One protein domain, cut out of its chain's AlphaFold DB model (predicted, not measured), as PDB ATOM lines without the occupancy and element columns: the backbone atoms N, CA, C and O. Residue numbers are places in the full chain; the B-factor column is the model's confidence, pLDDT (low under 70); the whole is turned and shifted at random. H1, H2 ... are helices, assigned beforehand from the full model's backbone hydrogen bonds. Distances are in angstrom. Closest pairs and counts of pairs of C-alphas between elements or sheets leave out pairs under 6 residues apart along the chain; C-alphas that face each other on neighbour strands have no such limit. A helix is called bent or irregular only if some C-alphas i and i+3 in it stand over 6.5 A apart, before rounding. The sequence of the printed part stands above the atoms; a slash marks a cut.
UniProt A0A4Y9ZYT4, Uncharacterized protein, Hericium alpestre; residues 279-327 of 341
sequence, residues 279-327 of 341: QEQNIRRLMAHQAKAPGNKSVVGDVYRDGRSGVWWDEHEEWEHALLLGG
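What this domain is: This is residues 279 to 327 of the 341 residues of an uncharacterized protein of Hericium alpestre (UniProt A0A4Y9ZYT4). A longer helix, H1, and a shorter one, H2, are joined by a long loop that turns back past the second half of H1, crosses to the other side of the domain and folds back on itself in an arm tied by a short antiparallel pairing, before H2 and a free tail. The printed part has 49 residues with two named helices, H1 then H2 along the chain, and no named strand. The class is all helix, though the helices hold 21 of the 49 residues, under half. The whole is loose, with a radius of gyration of the C-alphas of 12.3 A, and elongated, spanning 36 by 23 by 13 A.

How they stand to each other: H1, residues 279 to 291, comes first, and a long link of 23 residues leads to H2, residues 315 to 322. H1 and H2 are apart, with no C-alpha of the one within 8 A of the other. Within the link, residues 304 to 305 pair antiparallel with residues 311 to 312, stretches too short to be named strands. In H1 every O i to N i+4 pair is within hydrogen-bond range, and in H2 3 of 4 are.

Where its parts are: H1 begins at C-alpha 279 at (100.612, 187.684, 229.064) and ends at C-alpha 291 at (86.269, 176.355, 229.604), 18.3 A from first to last C-alpha. H2 ends at C-alpha 322 at (102.843, 173.288, 211.135), 11.6 A from its first C-alpha. H2 is neither bent nor irregular, but only just: C-alphas 315 and 318 are 6.0 A apart.

The domain as a whole: The two C-alphas farthest apart, those of Pro 294 and Gly 327, are 36.2 A apart. Residues 322 to 327, of which 322 belongs to H2, stand free. The printed part has no cut. Its mean pLDDT is 81.9, and residues 296, 298 and 326 to 327 are under 70.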
ATOM      1  N   GLN A 279     101.210 188.426 230.175       82.88
ATOM      2  CA  GLN A 279     100.612 187.684 229.064       82.88
ATOM      3  C   GLN A 279     100.138 186.296 229.518       82.88
ATOM      4  O   GLN A 279      99.078 185.838 229.082       82.88
ATOM      5  N   GLU A 280     100.845 185.671 230.464       84.44
ATOM      6  CA  GLU A 280     100.487 184.375 231.041       84.44
ATOM      7  C   GLU A 280      99.124 184.407 231.726       84.44
ATOM      8  O   GLU A 280      98.285 183.520 231.560       84.44
ATOM      9  N   GLN A 281      98.880 185.458 232.504       87.00
ATOM     10  CA  GLN A 281      97.624 185.618 233.221       87.00
ATOM     11  C   GLN A 281      96.477 185.883 232.259       87.00
ATOM     12  O   GLN A 281      95.361 185.434 232.518       87.00
ATOM     13  N   ASN A 282      96.738 186.586 231.156       86.56
ATOM     14  CA  ASN A 282      95.731 186.836 230.138       86.56
ATOM     15  C   ASN A 282      95.341 185.539 229.416       86.56
ATOM     16  O   ASN A 282      94.156 185.219 229.344       86.56
ATOM     17  N   ILE A 283      96.327 184.740 228.997       85.31
ATOM     18  CA  ILE A 283      96.094 183.422 228.390       85.31
ATOM     19  C   ILE A 283      95.303 182.533 229.356       85.31
ATOM     20  O   ILE A 283      94.246 182.025 228.996       85.31
ATOM     21  N   ARG A 284      95.723 182.420 230.624       87.12
ATOM     22  CA  ARG A 284      94.991 181.623 231.627       87.12
ATOM     23  C   ARG A 284      93.558 182.106 231.839       87.12
ATOM     24  O   ARG A 284      92.655 181.285 231.985       87.12
ATOM     25  N   ARG A 285      93.323 183.422 231.863       89.44
ATOM     26  CA  ARG A 285      91.967 183.986 231.980       89.44
ATOM     27  C   ARG A 285      91.116 183.664 230.760       89.44
ATOM     28  O   ARG A 285      89.950 183.318 230.937       89.44
ATOM     29  N   LEU A 286      91.683 183.763 229.559       86.75
ATOM     30  CA  LEU A 286      91.007 183.421 228.311       86.75
ATOM     31  C   LEU A 286      90.594 181.943 228.312       86.75
ATOM     32  O   LEU A 286      89.414 181.642 228.139       86.75
ATOM     33  N   MET A 287      91.532 181.046 228.626       86.19
ATOM     34  CA  MET A 287      91.295 179.599 228.711       86.19
ATOM     35  C   MET A 287      90.226 179.269 229.756       86.19
ATOM     36  O   MET A 287      89.279 178.536 229.478       86.19
ATOM     37  N   ALA A 288      90.308 179.875 230.945       86.62
ATOM     38  CA  ALA A 288      89.308 179.695 231.994       86.62
ATOM     39  C   ALA A 288      87.919 180.205 231.579       86.62
ATOM     40  O   ALA A 288      86.905 179.608 231.941       86.62
ATOM     41  N   HIS A 289      87.847 181.302 230.821       86.88
ATOM     42  CA  HIS A 289      86.585 181.835 230.318       86.88
ATOM     43  C   HIS A 289      85.972 180.923 229.248       86.88
ATOM     44  O   HIS A 289      84.762 180.697 229.251       86.88
ATOM     45  N   GLN A 290      86.801 180.360 228.371       84.44
ATOM     46  CA  GLN A 290      86.374 179.451 227.312       84.44
ATOM     47  C   GLN A 290      85.951 178.083 227.865       84.44
ATOM     48  O   GLN A 290      84.906 177.569 227.471       84.44
ATOM     49  N   ALA A 291      86.664 177.554 228.862       84.00
ATOM     50  CA  ALA A 291      86.269 176.355 229.604       84.00
ATOM     51  C   ALA A 291      84.973 176.549 230.413       84.00
ATOM     52  O   ALA A 291      84.255 175.596 230.689       84.00
ATOM     53  N   LYS A 292      84.642 177.788 230.797       86.94
ATOM     54  CA  LYS A 292      83.405 178.111 231.524       86.94
ATOM     55  C   LYS A 292      82.202 178.349 230.600       86.94
ATOM     56  O   LYS A 292      81.087 178.535 231.098       86.94
ATOM     57  N   ALA A 293      82.395 178.357 229.280       84.81
ATOM     58  CA  ALA A 293      81.299 178.510 228.333       84.81
ATOM     59  C   ALA A 293      80.326 177.311 228.438       84.81
ATOM     60  O   ALA A 293      80.763 176.158 228.502       84.81
ATOM     61  N   PRO A 294      79.003 177.556 228.489       75.88
ATOM     62  CA  PRO A 294      78.013 176.511 228.728       75.88
ATOM     63  C   PRO A 294      78.030 175.485 227.588       75.88
ATOM     64  O   PRO A 294      77.618 175.788 226.474       75.88
ATOM     65  N   GLY A 295      78.513 174.276 227.878       81.62
ATOM     66  CA  GLY A 295      78.585 173.168 226.919       81.62
ATOM     67  C   GLY A 295      79.904 172.402 226.965       81.62
ATOM     68  O   GLY A 295      79.895 171.192 226.764       81.62
ATOM     69  N   ASN A 296      81.006 173.057 227.340       61.06
ATOM     70  CA  ASN A 296      82.302 172.406 227.504       61.06
ATOM     71  C   ASN A 296      82.610 172.226 228.991       61.06
ATOM     72  O   ASN A 296      82.957 173.173 229.680       61.06
ATOM     73  N   LYS A 297      82.526 170.991 229.495       75.50
ATOM     74  CA  LYS A 297      83.111 170.612 230.799       75.50
ATOM     75  C   LYS A 297      84.608 170.306 230.661       75.50
ATOM     76  O   LYS A 297      85.124 169.458 231.383       75.50
ATOM     77  N   SER A 298      85.272 170.928 229.688       69.81
ATOM     78  CA  SER A 298      86.696 170.710 229.481       69.81
ATOM     79  C   SER A 298      87.437 171.308 230.669       69.81
ATOM     80  O   SER A 298      87.252 172.481 231.000       69.81
ATOM     81  N   VAL A 299      88.225 170.477 231.347       80.44
ATOM     82  CA  VAL A 299      89.215 170.949 232.314       80.44
ATOM     83  C   VAL A 299      90.115 171.936 231.574       80.44
ATOM     84  O   VAL A 299      90.443 171.715 230.413       80.44
ATOM     85  N   VAL A 300      90.455 173.054 232.218       79.75
ATOM     86  CA  VAL A 300      91.410 174.015 231.652       79.75
ATOM     87  C   VAL A 300      92.708 173.250 231.400       79.75
ATOM     88  O   VAL A 300      93.384 172.892 232.361       79.75
ATOM     89  N   GLY A 301      92.985 172.931 230.134       79.06
ATOM     90  CA  GLY A 301      94.211 172.251 229.737       79.06
ATOM     91  C   GLY A 301      95.417 173.126 230.051       79.06
ATOM     92  O   GLY A 301      95.327 174.359 229.981       79.06
ATOM     93  N   ASP A 302      96.522 172.491 230.433       82.81
ATOM     94  CA  ASP A 302      97.801 173.182 230.519       82.81
ATOM     95  C   ASP A 302      98.203 173.641 229.117       82.81
ATOM     96  O   ASP A 302      98.082 172.911 228.139       82.81
ATOM     97  N   VAL A 303      98.640 174.891 229.029       85.88
ATOM     98  CA  VAL A 303      98.994 175.528 227.765       85.88
ATOM     99  C   VAL A 303     100.406 175.103 227.383       85.88
ATOM    100  O   VAL A 303     101.350 175.358 228.139       85.88
ATOM    101  N   TYR A 304     100.559 174.483 226.217       85.62
ATOM    102  CA  TYR A 304     101.856 174.060 225.707       85.62
ATOM    103  C   TYR A 304     102.621 175.249 225.111       85.62
ATOM    104  O   TYR A 304     102.039 176.145 224.492       85.62
ATOM    105  N   ARG A 305     103.942 175.282 225.323       86.19
ATOM    106  CA  ARG A 305     104.833 176.328 224.806       86.19
ATOM    107  C   ARG A 305     105.972 175.713 224.023       86.19
ATOM    108  O   ARG A 305     106.778 174.982 224.586       86.19
ATOM    109  N   ASP A 306     106.105 176.121 222.770       84.06
ATOM    110  CA  ASP A 306     107.071 175.563 221.815       84.06
ATOM    111  C   ASP A 306     108.517 176.086 221.985       84.06
ATOM    112  O   ASP A 306     109.363 175.942 221.104       84.06
ATOM    113  N   GLY A 307     108.839 176.756 223.099       86.00
ATOM    114  CA  GLY A 307     110.147 177.394 223.320       86.00
ATOM    115  C   GLY A 307     110.466 178.558 222.362       86.00
ATOM    116  O   GLY A 307     111.441 179.275 222.577       86.00
ATOM    117  N   ARG A 308     109.628 178.800 221.348       83.31
ATOM    118  CA  ARG A 308     109.735 179.859 220.334       83.31
ATOM    119  C   ARG A 308     108.656 180.919 220.500       83.31
ATOM    120  O   ARG A 308     108.402 181.681 219.573       83.31
ATOM    121  N   SER A 309     108.076 181.013 221.698       79.38
ATOM    122  CA  SER A 309     106.976 181.915 222.075       79.38
ATOM    123  C   SER A 309     105.606 181.599 221.463       79.38
ATOM    124  O   SER A 309     104.657 182.349 221.697       79.38
ATOM    125  N   GLY A 310     105.470 180.481 220.750       83.25
ATOM    126  CA  GLY A 310     104.180 179.920 220.383       83.25
ATOM    127  C   GLY A 310     103.479 179.322 221.598       83.25
ATOM    128  O   GLY A 310     104.098 178.828 222.547       83.25
ATOM    129  N   VAL A 311     102.160 179.452 221.587       86.00
ATOM    130  CA  VAL A 311     101.268 179.073 222.677       86.00
ATOM    131  C   VAL A 311     100.179 178.216 222.058       86.00
ATOM    132  O   VAL A 311      99.404 178.717 221.245       86.00
ATOM    133  N   TRP A 312     100.140 176.949 222.450       86.44
ATOM    134  CA  TRP A 312      99.280 175.923 221.869       86.44
ATOM    135  C   TRP A 312      98.359 175.342 222.947       86.44
ATOM    136  O   TRP A 312      98.711 175.306 224.133       86.44
ATOM    137  N   TRP A 313      97.153 174.935 222.562       82.44
ATOM    138  CA  TRP A 313      96.171 174.311 223.450       82.44
ATOM    139  C   TRP A 313      96.599 172.913 223.883       82.44
ATOM    140  O   TRP A 313      96.293 172.515 225.005       82.44
ATOM    141  N   ASP A 314      97.313 172.198 223.020       86.38
ATOM    142  CA  ASP A 314      97.938 170.912 223.298       86.38
ATOM    143  C   ASP A 314      99.170 170.697 222.394       86.38
ATOM    144  O   ASP A 314      99.495 171.523 221.542       86.38
ATOM    145  N   GLU A 315      99.890 169.592 222.610       82.44
ATOM    146  CA  GLU A 315     101.069 169.224 221.810       82.44
ATOM    147  C   GLU A 315     100.727 168.852 220.356       82.44
ATOM    148  O   GLU A 315     101.609 168.853 219.501       82.44
ATOM    149  N   HIS A 316      99.470 168.503 220.054       82.50
ATOM    150  CA  HIS A 316      99.058 168.037 218.727       82.50
ATOM    151  C   HIS A 316      98.626 169.190 217.814       82.50
ATOM    152  O   HIS A 316      98.838 169.113 216.604       82.50
ATOM    153  N   GLU A 317      98.102 170.280 218.373       83.56
ATOM    154  CA  GLU A 317      97.707 171.484 217.642       83.56
ATOM    155  C   GLU A 317      98.902 172.087 216.886       83.56
ATOM    156  O   GLU A 317      98.752 172.535 215.747       83.56
ATOM    157  N   GLU A 318     100.116 172.008 217.445       82.38
ATOM    158  CA  GLU A 318     101.337 172.422 216.740       82.38
ATOM    159  C   GLU A 318     101.523 171.639 215.427       82.38
ATOM    160  O   GLU A 318     101.814 172.232 214.385       82.38
ATOM    161  N   TRP A 319     101.290 170.322 215.436       81.50
ATOM    162  CA  TRP A 319     101.426 169.470 214.250       81.50
ATOM    163  C   TRP A 319     100.345 169.737 213.202       81.50
ATOM    164  O   TRP A 319     100.641 169.721 212.003       81.50
ATOM    165  N   GLU A 320      99.116 170.031 213.627       86.69
ATOM    166  CA  GLU A 320      98.025 170.394 212.715       86.69
ATOM    167  C   GLU A 320      98.303 171.731 212.009       86.69
ATOM    168  O   GLU A 320      98.022 171.897 210.817       86.69
ATOM    169  N   HIS A 321      98.922 172.676 212.719       82.31
ATOM    170  CA  HIS A 321      99.201 174.017 212.213       82.31
ATOM    171  C   HIS A 321     100.583 174.186 211.567       82.31
ATOM    172  O   HIS A 321     100.781 175.149 210.817       82.31
ATOM    173  N   ALA A 322     101.516 173.251 211.754       82.69
ATOM    174  CA  ALA A 322     102.843 173.288 211.135       82.69
ATOM    175  C   ALA A 322     102.779 173.377 209.596       82.69
ATOM    176  O   ALA A 322     103.577 174.077 208.964       82.69
ATOM    177  N   LEU A 323     101.785 172.722 208.982       80.50
ATOM    178  CA  LEU A 323     101.551 172.774 207.535       80.50
ATOM    179  C   LEU A 323     101.046 174.151 207.069       80.50
ATOM    180  O   LEU A 323     101.419 174.613 205.990       80.50
ATOM    181  N   LEU A 324     100.234 174.828 207.888       81.81
ATOM    182  CA  LEU A 324      99.638 176.137 207.587       81.81
ATOM    183  C   LEU A 324     100.628 177.293 207.773       81.81
ATOM    184  O   LEU A 324     100.569 178.278 207.039       81.81
ATOM    185  N   LEU A 325     101.559 177.171 208.721       77.25
ATOM    186  CA  LEU A 325     102.564 178.195 209.025       77.25
ATOM    187  C   LEU A 325     103.769 178.192 208.069       77.25
ATOM    188  O   LEU A 325     104.734 178.929 208.274       77.25
ATOM    189  N   GLY A 326     103.705 177.424 206.979       65.00
ATOM    190  CA  GLY A 326     104.696 177.497 205.907       65.00
ATOM    191  C   GLY A 326     105.902 176.581 206.097       65.00
ATOM    192  O   GLY A 326     106.985 176.896 205.596       65.00
ATOM    193  N   GLY A 327     105.712 175.408 206.715       55.00
ATOM    194  CA  GLY A 327     106.717 174.335 206.783       55.00
ATOM    195  C   GLY A 327     107.300 173.899 205.425       55.00
ATOM    196  O   GLY A 327     108.298 173.187 205.377       55.00
TER     197      GLY A 327